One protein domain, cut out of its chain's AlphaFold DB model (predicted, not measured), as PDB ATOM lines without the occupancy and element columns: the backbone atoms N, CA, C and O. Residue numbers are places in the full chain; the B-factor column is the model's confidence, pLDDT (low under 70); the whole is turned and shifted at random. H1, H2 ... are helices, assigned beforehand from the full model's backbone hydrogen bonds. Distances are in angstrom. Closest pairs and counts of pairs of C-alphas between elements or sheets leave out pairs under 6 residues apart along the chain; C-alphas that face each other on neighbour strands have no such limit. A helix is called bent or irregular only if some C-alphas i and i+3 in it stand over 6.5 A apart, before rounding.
ATOM      1  N   GLY A   7      27.567 113.447  47.385       56.03
ATOM      2  CA  GLY A   7      27.808 114.337  46.241       56.03
ATOM      3  C   GLY A   7      28.872 113.805  45.270       56.03
ATOM      4  O   GLY A   7      28.732 113.923  44.053       56.03
ATOM      5  N   GLY A   8      29.908 113.136  45.784       58.59
ATOM      6  CA  GLY A   8      30.918 112.470  44.962       58.59
ATOM      7  C   GLY A   8      30.370 111.283  44.162       58.59
ATOM      8  O   GLY A   8      30.803 111.065  43.025       58.59
ATOM      9  N   LYS A   9      29.412 110.531  44.718       66.06
ATOM     10  CA  LYS A   9      28.695 109.461  44.010       66.06
ATOM     11  C   LYS A   9      27.771 110.047  42.941       66.06
ATOM     12  O   LYS A   9      27.913 109.680  41.774       66.06
ATOM     13  N   ALA A  10      26.940 111.026  43.301       71.12
ATOM     14  CA  ALA A  10      26.029 111.718  42.385       71.12
ATOM     15  C   ALA A  10      26.755 112.305  41.162       71.12
ATOM     16  O   ALA A  10      26.339 112.094  40.023       71.12
ATOM     17  N   HIS A  11      27.906 112.954  41.373       74.31
ATOM     18  CA  HIS A  11      28.730 113.501  40.289       74.31
ATOM     19  C   HIS A  11      29.214 112.436  39.297       74.31
ATOM     20  O   HIS A  11      29.270 112.672  38.086       74.31
ATOM     21  N   ARG A  12      29.566 111.242  39.785       77.00
ATOM     22  CA  ARG A  12      30.003 110.128  38.929       77.00
ATOM     23  C   ARG A  12      28.852 109.559  38.106       77.00
ATOM     24  O   ARG A  12      29.056 109.298  36.920       77.00
ATOM     25  N   VAL A  13      27.670 109.419  38.703       77.00
ATOM     26  CA  VAL A  13      26.460 108.984  37.991       77.00
ATOM     27  C   VAL A  13      26.078 110.004  36.921       77.00
ATOM     28  O   VAL A  13      25.900 109.636  35.762       77.00
ATOM     29  N   LEU A  14      26.050 111.295  37.262       78.50
ATOM     30  CA  LEU A  14      25.742 112.364  36.312       78.50
ATOM     31  C   LEU A  14      26.707 112.359  35.121       78.50
ATOM     32  O   LEU A  14      26.285 112.437  33.967       78.50
ATOM     33  N   ARG A  15      28.012 112.215  35.378       77.38
ATOM     34  CA  ARG A  15      29.021 112.116  34.316       77.38
ATOM     35  C   ARG A  15      28.792 110.905  33.409       77.38
ATOM     36  O   ARG A  15      28.935 111.033  32.193       77.38
ATOM     37  N   PHE A  16      28.429 109.757  33.979       78.38
ATOM     38  CA  PHE A  16      28.090 108.561  33.212       78.38
ATOM     39  C   PHE A  16      26.864 108.799  32.318       78.38
ATOM     40  O   PHE A  16      26.970 108.640  31.101       78.38
ATOM     41  N   LEU A  17      25.757 109.292  32.882       79.69
ATOM     42  CA  LEU A  17      24.515 109.602  32.158       79.69
ATOM     43  C   LEU A  17      24.737 110.603  31.014       79.69
ATOM     44  O   LEU A  17      24.238 110.418  29.903       79.69
ATOM     45  N   LEU A  18      25.538 111.647  31.247       75.75
ATOM     46  CA  LEU A  18      25.900 112.610  30.207       75.75
ATOM     47  C   LEU A  18      26.755 111.976  29.101       75.75
ATOM     48  O   LEU A  18      26.573 112.302  27.926       75.75
ATOM     49  N   GLY A  19      27.656 111.055  29.448       71.94
ATOM     50  CA  GLY A  19      28.503 110.353  28.484       71.94
ATOM     51  C   GLY A  19      27.742 109.361  27.596       71.94
ATOM     52  O   GLY A  19      28.117 109.183  26.434       71.94
ATOM     53  N   VAL A  20      26.630 108.790  28.076       81.31
ATOM     54  CA  VAL A  20      25.744 107.920  27.277       81.31
ATOM     55  C   VAL A  20      25.152 108.653  26.064       81.31
ATOM     56  O   VAL A  20      24.877 108.025  25.043       81.31
ATOM     57  N   ARG A  21      25.052 109.992  26.081       74.31
ATOM     58  CA  ARG A  21      24.603 110.781  24.913       74.31
ATOM     59  C   ARG A  21      25.503 110.608  23.682       74.31
ATOM     60  O   ARG A  21      25.088 110.914  22.561       74.31
ATOM     61  N   ASN A  22      26.731 110.124  23.859       78.00
ATOM     62  CA  ASN A  22      27.596 109.752  22.752       78.00
ATOM     63  C   ASN A  22      27.072 108.479  22.067       78.00
ATOM     64  O   ASN A  22      27.093 107.396  22.646       78.00
ATOM     65  N   ARG A  23      26.697 108.588  20.783       78.69
ATOM     66  CA  ARG A  23      26.126 107.482  19.987       78.69
ATOM     67  C   ARG A  23      26.974 106.206  19.955       78.69
ATOM     68  O   ARG A  23      26.433 105.129  19.720       78.69
ATOM     69  N   ARG A  24      28.298 106.310  20.121       81.62
ATOM     70  CA  ARG A  24      29.183 105.133  20.182       81.62
ATOM     71  C   ARG A  24      29.047 104.409  21.516       81.62
ATOM     72  O   ARG A  24      28.961 103.190  21.520       81.62
ATOM     73  N   VAL A  25      28.983 105.164  22.612       79.38
ATOM     74  CA  VAL A  25      28.778 104.631  23.964       79.38
ATOM     75  C   VAL A  25      27.392 104.005  24.074       79.38
ATOM     76  O   VAL A  25      27.292 102.843  24.453       79.38
ATOM     77  N   SER A  26      26.337 104.722  23.667       80.19
ATOM     78  CA  SER A  26      24.969 104.198  23.752       80.19
ATOM     79  C   SER A  26      24.782 102.921  22.939       80.19
ATOM     80  O   SER A  26      24.198 101.970  23.437       80.19
ATOM     81  N   ARG A  27      25.330 102.844  21.720       87.25
ATOM     82  CA  ARG A  27      25.231 101.637  20.885       87.25
ATOM     83  C   ARG A  27      25.905 100.424  21.521       87.25
ATOM     84  O   ARG A  27      25.418  99.312  21.353       87.25
ATOM     85  N   VAL A  28      27.041 100.623  22.191       90.12
ATOM     86  CA  VAL A  28      27.738  99.540  22.893       90.12
ATOM     87  C   VAL A  28      26.909  99.086  24.089       90.12
ATOM     88  O   VAL A  28      26.612  97.903  24.188       90.12
ATOM     89  N   LEU A  29      26.457 100.013  24.935       87.88
ATOM     90  CA  LEU A  29      25.678  99.686  26.132       87.88
ATOM     91  C   LEU A  29      24.300  99.080  25.814       87.88
ATOM     92  O   LEU A  29      23.866  98.171  26.512       87.88
ATOM     93  N   GLN A  30      23.652  99.490  24.719       91.81
ATOM     94  CA  GLN A  30      22.386  98.903  24.253       91.81
ATOM     95  C   GLN A  30      22.491  97.400  23.968       91.81
ATOM     96  O   GLN A  30      21.528  96.671  24.182       91.81
ATOM     97  N   ARG A  31      23.658  96.903  23.531       93.56
ATOM     98  CA  ARG A  31      23.880  95.455  23.330       93.56
ATOM     99  C   ARG A  31      23.850  94.665  24.637       93.56
ATOM    100  O   ARG A  31      23.651  93.458  24.600       93.56
ATOM    101  N   HIS A  32      24.048  95.353  25.756       92.56
ATOM    102  CA  HIS A  32      24.011  94.804  27.104       92.56
ATOM    103  C   HIS A  32      22.724  95.187  27.850       92.56
ATOM    104  O   HIS A  32      22.670  95.039  29.063       92.56
ATOM    105  N   GLY A  33      21.699  95.680  27.144       90.94
ATOM    106  CA  GLY A  33      20.392  95.990  27.732       90.94
ATOM    107  C   GLY A  33      20.220  97.424  28.234       90.94
ATOM    108  O   GLY A  33      19.202  97.715  28.841       90.94
ATOM    109  N   PHE A  34      21.170  98.338  27.980       89.12
ATOM    110  CA  PHE A  34      20.983  99.748  28.344       89.12
ATOM    111  C   PHE A  34      20.023 100.431  27.366       89.12
ATOM    112  O   PHE A  34      20.437 100.926  26.310       89.12
ATOM    113  N   ASP A  35      18.742 100.444  27.700       85.31
ATOM    114  CA  ASP A  35      17.682 101.043  26.898       85.31
ATOM    115  C   ASP A  35      17.205 102.393  27.469       85.31
ATOM    116  O   ASP A  35      17.884 103.049  28.265       85.31
ATOM    117  N   GLN A  36      16.065 102.876  26.971       73.62
ATOM    118  CA  GLN A  36      15.494 104.143  27.412       73.62
ATOM    119  C   GLN A  36      14.961 104.069  28.853       73.62
ATOM    120  O   GLN A  36      15.006 105.088  29.545       73.62
ATOM    121  N   GLU A  37      14.507 102.896  29.303       79.69
ATOM    122  CA  GLU A  37      14.003 102.681  30.662       79.69
ATOM    123  C   GLU A  37      15.156 102.750  31.663       79.69
ATOM    124  O   GLU A  37      15.061 103.460  32.662       79.69
ATOM    125  N   GLU A  38      16.297 102.133  31.353       87.25
ATOM    126  CA  GLU A  38      17.498 102.200  32.196       87.25
ATOM    127  C   GLU A  38      18.111 103.607  32.244       87.25
ATOM    128  O   GLU A  38      18.577 104.066  33.294       87.25
ATOM    129  N   LEU A  39      18.049 104.349  31.134       77.81
ATOM    130  CA  LEU A  39      18.436 105.758  31.124       77.81
ATOM    131  C   LEU A  39      17.528 106.592  32.038       77.81
ATOM    132  O   LEU A  39      18.020 107.405  32.824       77.81
ATOM    133  N   GLU A  40      16.213 106.411  31.933       73.44
ATOM    134  CA  GLU A  40      15.233 107.114  32.761       73.44
ATOM    135  C   GLU A  40      15.356 106.728  34.238       73.44
ATOM    136  O   GLU A  40      15.317 107.607  35.103       73.44
ATOM    137  N   ARG A  41      15.615 105.450  34.525       82.25
ATOM    138  CA  ARG A  41      15.900 104.934  35.863       82.25
ATOM    139  C   ARG A  41      17.106 105.628  36.480       82.25
ATOM    140  O   ARG A  41      16.992 106.142  37.589       82.25
ATOM    141  N   GLY A  42      18.220 105.739  35.757       73.69
ATOM    142  CA  GLY A  42      19.404 106.456  36.239       73.69
ATOM    143  C   GLY A  42      19.127 107.929  36.572       73.69
ATOM    144  O   GLY A  42      19.591 108.433  37.598       73.69
ATOM    145  N   TRP A  43      18.317 108.620  35.760       80.94
ATOM    146  CA  TRP A  43      17.879 109.991  36.059       80.94
ATOM    147  C   TRP A  43      16.926 110.067  37.257       80.94
ATOM    148  O   TRP A  43      17.026 111.004  38.050       80.94
ATOM    149  N   THR A  44      16.016 109.106  37.408       79.25
ATOM    150  CA  THR A  44      15.094 109.024  38.550       79.25
ATOM    151  C   THR A  44      15.838 108.758  39.851       79.25
ATOM    152  O   THR A  44      15.620 109.486  40.810       79.25
ATOM    153  N   LEU A  45      16.786 107.819  39.872       80.81
ATOM    154  CA  LEU A  45      17.626 107.546  41.043       80.81
ATOM    155  C   LEU A  45      18.430 108.786  41.458       80.81
ATOM    156  O   LEU A  45      18.513 109.110  42.641       80.81
ATOM    157  N   LEU A  46      18.971 109.526  40.484       74.00
ATOM    158  CA  LEU A  46      19.697 110.765  40.756       74.00
ATOM    159  C   LEU A  46      18.786 111.854  41.349       74.00
ATOM    160  O   LEU A  46      19.210 112.574  42.250       74.00
ATOM    161  N   ARG A  47      17.538 111.966  40.873       75.50
ATOM    162  CA  ARG A  47      16.533 112.881  41.443       75.50
ATOM    163  C   ARG A  47      16.082 112.448  42.835       75.50
ATOM    164  O   ARG A  47      15.944 113.306  43.702       75.50
ATOM    165  N   ASN A  48      15.893 111.153  43.070       75.44
ATOM    166  CA  ASN A  48      15.441 110.618  44.356       75.44
ATOM    167  C   ASN A  48      16.456 110.884  45.470       75.44
ATOM    168  O   ASN A  48      16.057 111.254  46.568       75.44
ATOM    169  N   LEU A  49      17.756 110.843  45.152       71.56
ATOM    170  CA  LEU A  49      18.828 111.252  46.065       71.56
ATOM    171  C   LEU A  49      18.694 112.713  46.544       71.56
ATOM    172  O   LEU A  49      19.193 113.071  47.604       71.56
ATOM    173  N   SER A  50      18.044 113.572  45.752       57.91
ATOM    174  CA  SER A  50      17.724 114.956  46.127       57.91
ATOM    175  C   SER A  50      16.297 115.141  46.653       57.91
ATOM    176  O   SER A  50      16.024 116.153  47.289       57.91
ATOM    177  N   ALA A  51      15.391 114.189  46.413       53.41
ATOM    178  CA  ALA A  51      13.970 114.313  46.730       53.41
ATOM    179  C   ALA A  51      13.678 114.200  48.235       53.41
ATOM    180  O   ALA A  51      12.810 114.924  48.718       53.41
ATOM    181  N   GLY A  52      14.432 113.384  48.983       51.75
ATOM    182  CA  GLY A  52      14.330 113.315  50.452       51.75
ATOM    183  C   GLY A  52      14.543 114.681  51.115       51.75
ATOM    184  O   GLY A  52      13.764 115.101  51.963       51.75
ATOM    185  N   ARG A  53      15.493 115.471  50.592       46.81
ATOM    186  CA  ARG A  53      15.767 116.847  51.047       46.81
ATOM    187  C   ARG A  53      14.812 117.921  50.521       46.81
ATOM    188  O   ARG A  53      14.880 119.054  50.983       46.81
ATOM    189  N   LEU A  54      13.968 117.596  49.542       43.31
ATOM    190  CA  LEU A  54      12.948 118.498  48.990       43.31
ATOM    191  C   LEU A  54      11.556 118.250  49.602       43.31
ATOM    192  O   LEU A  54      10.683 119.109  49.473       43.31
ATOM    193  N   ASN A  55      11.347 117.090  50.240       42.56
ATOM    194  CA  ASN A  55      10.117 116.741  50.956       42.56
ATOM    195  C   ASN A  55      10.093 117.263  52.404       42.56
ATOM    196  O   ASN A  55       9.007 117.492  52.938       42.56
ATOM    197  N   SER A  56      11.249 117.542  53.018       41.53
ATOM    198  CA  SER A  56      11.327 118.545  54.088       41.53
ATOM    199  C   SER A  56      10.930 119.880  53.459       41.53
ATOM    200  O   SER A  56      11.549 120.271  52.473       41.53
ATOM    201  N   GLN A  57       9.856 120.516  53.944       32.19
ATOM    202  CA  GLN A  57       9.195 121.650  53.281       32.19
ATOM    203  C   GLN A  57      10.170 122.562  52.516       32.19
ATOM    204  O   GLN A  57      11.125 123.062  53.118       32.19
ATOM    205  N   PRO A  58       9.931 122.838  51.220       39.41
ATOM    206  CA  PRO A  58      10.772 123.762  50.492       39.41
ATOM    207  C   PRO A  58      10.626 125.132  51.152       39.41
ATOM    208  O   PRO A  58       9.594 125.793  51.026       39.41
ATOM    209  N   SER A  59      11.691 125.605  51.796       41.41
ATOM    210  CA  SER A  59      11.985 127.025  51.693       41.41
ATOM    211  C   SER A  59      12.168 127.263  50.200       41.41
ATOM    212  O   SER A  59      13.169 126.847  49.614       41.41
ATOM    213  N   GLU A 179      19.661 106.718  52.954       68.75
ATOM    214  CA  GLU A 179      20.671 105.660  52.831       68.75
ATOM    215  C   GLU A 179      20.278 104.609  51.783       68.75
ATOM    216  O   GLU A 179      21.115 104.196  50.970       68.75
ATOM    217  N   ALA A 180      19.003 104.209  51.750       75.81
ATOM    218  CA  ALA A 180      18.486 103.274  50.755       75.81
ATOM    219  C   ALA A 180      18.561 103.858  49.333       75.81
ATOM    220  O   ALA A 180      19.032 103.181  48.414       75.81
ATOM    221  N   ALA A 181      18.178 105.127  49.153       76.81
ATOM    222  CA  ALA A 181      18.267 105.821  47.868       76.81
ATOM    223  C   ALA A 181      19.724 105.978  47.395       76.81
ATOM    224  O   ALA A 181      20.030 105.773  46.213       76.81
ATOM    225  N   GLU A 182      20.647 106.291  48.309       78.12
ATOM    226  CA  GLU A 182      22.081 106.339  48.015       78.12
ATOM    227  C   GLU A 182      22.611 104.970  47.573       78.12
ATOM    228  O   GLU A 182      23.374 104.874  46.601       78.12
ATOM    229  N   GLN A 183      22.224 103.909  48.280       79.56
ATOM    230  CA  GLN A 183      22.661 102.552  47.984       79.56
ATOM    231  C   GLN A 183      22.120 102.060  46.639       79.56
ATOM    232  O   GLN A 183      22.877 101.466  45.864       79.56
ATOM    233  N   GLU A 184      20.855 102.339  46.331       84.94
ATOM    234  CA  GLU A 184      20.229 101.955  45.066       84.94
ATOM    235  C   GLU A 184      20.896 102.662  43.878       84.94
ATOM    236  O   GLU A 184      21.332 102.005  42.927       84.94
ATOM    237  N   LEU A 185      21.094 103.983  43.974       83.12
ATOM    238  CA  LEU A 185      21.812 104.763  42.964       83.12
ATOM    239  C   LEU A 185      23.228 104.227  42.732       83.12
ATOM    240  O   LEU A 185      23.693 104.122  41.593       83.12
ATOM    241  N   TRP A 186      23.942 103.918  43.816       85.62
ATOM    242  CA  TRP A 186      25.323 103.469  43.720       85.62
ATOM    243  C   TRP A 186      25.437 102.061  43.142       85.62
ATOM    244  O   TRP A 186      26.347 101.805  42.354       85.62
ATOM    245  N   THR A 187      24.505 101.172  43.479       90.31
ATOM    246  CA  THR A 187      24.446  99.812  42.931       90.31
ATOM    247  C   THR A 187      24.199  99.854  41.428       90.31
ATOM    248  O   THR A 187      24.990  99.290  40.670       90.31
ATOM    249  N   TRP A 188      23.197 100.628  40.999       92.81
ATOM    250  CA  TRP A 188      22.900 100.862  39.583       92.81
ATOM    251  C   TRP A 188      24.118 101.410  38.825       92.81
ATOM    252  O   TRP A 188      24.481 100.926  37.753       92.81
ATOM    253  N   TYR A 189      24.815 102.393  39.404       88.25
ATOM    254  CA  TYR A 189      26.023 102.948  38.793       88.25
ATOM    255  C   TYR A 189      27.155 101.923  38.686       88.25
ATOM    256  O   TYR A 189      27.854 101.889  37.671       88.25
ATOM    257  N   LEU A 190      27.382 101.115  39.725       85.50
ATOM    258  CA  LEU A 190      28.467 100.137  39.728       85.50
ATOM    259  C   LEU A 190      28.262  99.076  38.652       85.50
ATOM    260  O   LEU A 190      29.205  98.820  37.901       85.50
ATOM    261  N   GLU A 191      27.046  98.550  38.527       90.44
ATOM    262  CA  GLU A 191      26.663  97.605  37.477       90.44
ATOM    263  C   GLU A 191      26.985  98.165  36.087       90.44
ATOM    264  O   GLU A 191      27.827  97.626  35.359       90.44
ATOM    265  N   TRP A 192      26.421  99.324  35.756       92.06
ATOM    266  CA  TRP A 192      26.603  99.908  34.432       92.06
ATOM    267  C   TRP A 192      28.029 100.393  34.169       92.06
ATOM    268  O   TRP A 192      28.501 100.349  33.031       92.06
ATOM    269  N   SER A 193      28.762 100.797  35.206       82.75
ATOM    270  CA  SER A 193      30.180 101.136  35.080       82.75
ATOM    271  C   SER A 193      31.064  99.912  34.825       82.75
ATOM    272  O   SER A 193      32.040 100.021  34.079       82.75
ATOM    273  N   ALA A 194      30.734  98.755  35.405       81.06
ATOM    274  CA  ALA A 194      31.442  97.505  35.163       81.06
ATOM    275  C   ALA A 194      31.203  97.032  33.725       81.06
ATOM    276  O   ALA A 194      32.165  96.812  32.987       81.06
ATOM    277  N   ILE A 195      29.938  97.015  33.288       88.25
ATOM    278  CA  ILE A 195      29.558  96.681  31.909       88.25
ATOM    279  C   ILE A 195      30.251  97.624  30.921       88.25
ATOM    280  O   ILE A 195      30.872  97.170  29.964       88.25
ATOM    281  N   ALA A 196      30.223  98.938  31.166       85.19
ATOM    282  CA  ALA A 196      30.859  99.914  30.285       85.19
ATOM    283  C   ALA A 196      32.379  99.719  30.166       85.19
ATOM    284  O   ALA A 196      32.930  99.916  29.086       85.19
ATOM    285  N   ARG A 197      33.065  99.344  31.253       83.25
ATOM    286  CA  ARG A 197      34.517  99.103  31.246       83.25
ATOM    287  C   ARG A 197      34.912  97.857  30.464       83.25
ATOM    288  O   ARG A 197      35.956  97.886  29.823       83.25
ATOM    289  N   VAL A 198      34.091  96.811  30.499       88.38
ATOM    290  CA  VAL A 198      34.318  95.579  29.730       88.38
ATOM    291  C   VAL A 198      33.935  95.779  28.261       88.38
ATOM    292  O   VAL A 198      34.677  95.403  27.360       88.38
ATOM    293  N   ALA A 199      32.798  96.428  28.004       87.06
ATOM    294  CA  ALA A 199      32.240  96.553  26.660       87.06
ATOM    295  C   ALA A 199      32.914  97.638  25.798       87.06
ATOM    296  O   ALA A 199      32.854  97.583  24.567       87.06
ATOM    297  N   ILE A 200      33.536  98.655  26.411       86.81
ATOM    298  CA  ILE A 200      34.172  99.771  25.697       86.81
ATOM    299  C   ILE A 200      35.691  99.628  25.754       86.81
ATOM    300  O   ILE A 200      36.330  99.982  26.740       86.81
ATOM    301  N   SER A 201      36.289  99.230  24.635       83.00
ATOM    302  CA  SER A 201      37.748  99.111  24.497       83.00
ATOM    303  C   SER A 201      38.448 100.468  24.282       83.00
ATOM    304  O   SER A 201      39.645 100.617  24.530       83.00
ATOM    305  N   ASP A 202      37.719 101.493  23.816       82.94
ATOM    306  CA  ASP A 202      38.285 102.816  23.526       82.94
ATOM    307  C   ASP A 202      38.531 103.622  24.813       82.94
ATOM    308  O   ASP A 202      37.619 104.170  25.444       82.94
ATOM    309  N   ARG A 203      39.813 103.778  25.156       77.69
ATOM    310  CA  ARG A 203      40.284 104.540  26.322       77.69
ATOM    311  C   ARG A 203      39.822 106.003  26.321       77.69
ATOM    312  O   ARG A 203      39.676 106.592  27.392       77.69
ATOM    313  N   ARG A 204      39.596 106.626  25.159       76.88
ATOM    314  CA  ARG A 204      39.083 108.007  25.072       76.88
ATOM    315  C   ARG A 204      37.613 108.069  25.477       76.88
ATOM    316  O   ARG A 204      37.230 108.990  26.198       76.88
ATOM    317  N   LEU A 205      36.816 107.074  25.084       75.69
ATOM    318  CA  LEU A 205      35.414 106.963  25.490       75.69
ATOM    319  C   LEU A 205      35.296 106.663  26.989       75.69
ATOM    320  O   LEU A 205      34.570 107.371  27.689       75.69
ATOM    321  N   LEU A 206      36.094 105.730  27.518       76.31
ATOM    322  CA  LEU A 206      36.156 105.457  28.962       76.31
ATOM    323  C   LEU A 206      36.559 106.695  29.780       76.31
ATOM    324  O   LEU A 206      36.030 106.937  30.867       76.31
ATOM    325  N   ARG A 207      37.466 107.520  29.249       76.38
ATOM    326  CA  ARG A 207      37.847 108.796  29.867       76.38
ATOM    327  C   ARG A 207      36.702 109.809  29.854       76.38
ATOM    328  O   ARG A 207      36.484 110.469  30.865       76.38
ATOM    329  N   SER A 208      35.950 109.901  28.756       68.56
ATOM    330  CA  SER A 208      34.772 110.778  28.670       68.56
ATOM    331  C   SER A 208      33.654 110.380  29.643       68.56
ATOM    332  O   SER A 208      32.954 111.247  30.155       68.56
ATOM    333  N   LEU A 209      33.564 109.088  29.981       69.12
ATOM    334  CA  LEU A 209      32.656 108.543  30.999       69.12
ATOM    335  C   LEU A 209      33.194 108.702  32.431       69.12
ATOM    336  O   LEU A 209      32.512 108.389  33.403       69.12
ATOM    337  N   GLY A 210      34.417 109.219  32.584       68.81
ATOM    338  CA  GLY A 210      35.049 109.465  33.877       68.81
ATOM    339  C   GLY A 210      35.687 108.247  34.535       68.81
ATOM    340  O   GLY A 210      36.011 108.325  35.718       68.81
TER     341      GLY A 210
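What this domain is: This is residues 7 to 59 and 179 to 210 of the 250 residues of an uncharacterized protein of Myxococcales bacterium (UniProt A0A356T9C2). Three longer helices, H1, H3 and H4, form an up-and-down bundle, each running against the one before it in the chain, and two short helices, H2 and H5, sit at the end where H1 and H4 finish. Residues 53 to 59, of which 53 to 55 belong to H3, stick out at the other end. The printed part has 85 residues with five named helices, H1 to H5 in chain order, and no named strand; its class is all helix. It is compact, with a radius of gyration of the C-alphas of 13.8 A, and only just elongated, spanning 46 by 23 by 20 A.

How they stand to each other: H1, residues 7 to 20, touches residues 39 to 46 of H3, residues 36 to 55, opposite ways at a shallow tilt of 27 degrees; their closest C-alphas, of Ala 10 and Leu 46, are 6.6 A apart. H2, residues 23 to 30, touches residues 195 to 199 of H4, residues 179 to 199, only just about perpendicular at 72 degrees, closest at the C-alphas of Val 28 and Ala 199, 6.6 A. H4, the hub, touches H3 opposite ways at a shallow tilt of 27 degrees, closest at the C-alphas of Leu 45 and Leu 185, 5.4 A. H4 and H1 only just touch, with 3 pairs of C-alphas within 8 A, closest at Val 13 and Tyr 189, 6.1 A. H5, residues 203 to 208, is close to H1 but not clearly touching, and apart from H3. Every O i to N i+4 pair is within hydrogen-bond range in H1, H2, H4 and H5, and 13 of 16 in H3.

Where its parts are: H1 begins at C-alpha 7 (27.808, 114.337, 46.241) and is 20.1 A long; H3 is 27.2 A and H4 30.0 A. H3 has a kink of 40 degrees near residue 49 and is irregular, but only just: C-alphas 49 and 52 are 6.6 A apart. H5 ends at C-alpha 208 (34.772, 110.778, 28.670).

The domain as a whole: The C-alphas farthest apart, of Ser 59 and Ser 201, are 46.7 A apart. Residues 60 to 178 are not printed, and C-alphas 59 and 179 are 23.1 A apart across this cut. The links printed whole are tight. The pLDDT is under 70 at residues 7 to 9, 50 to 59, 179 and 208 to 210.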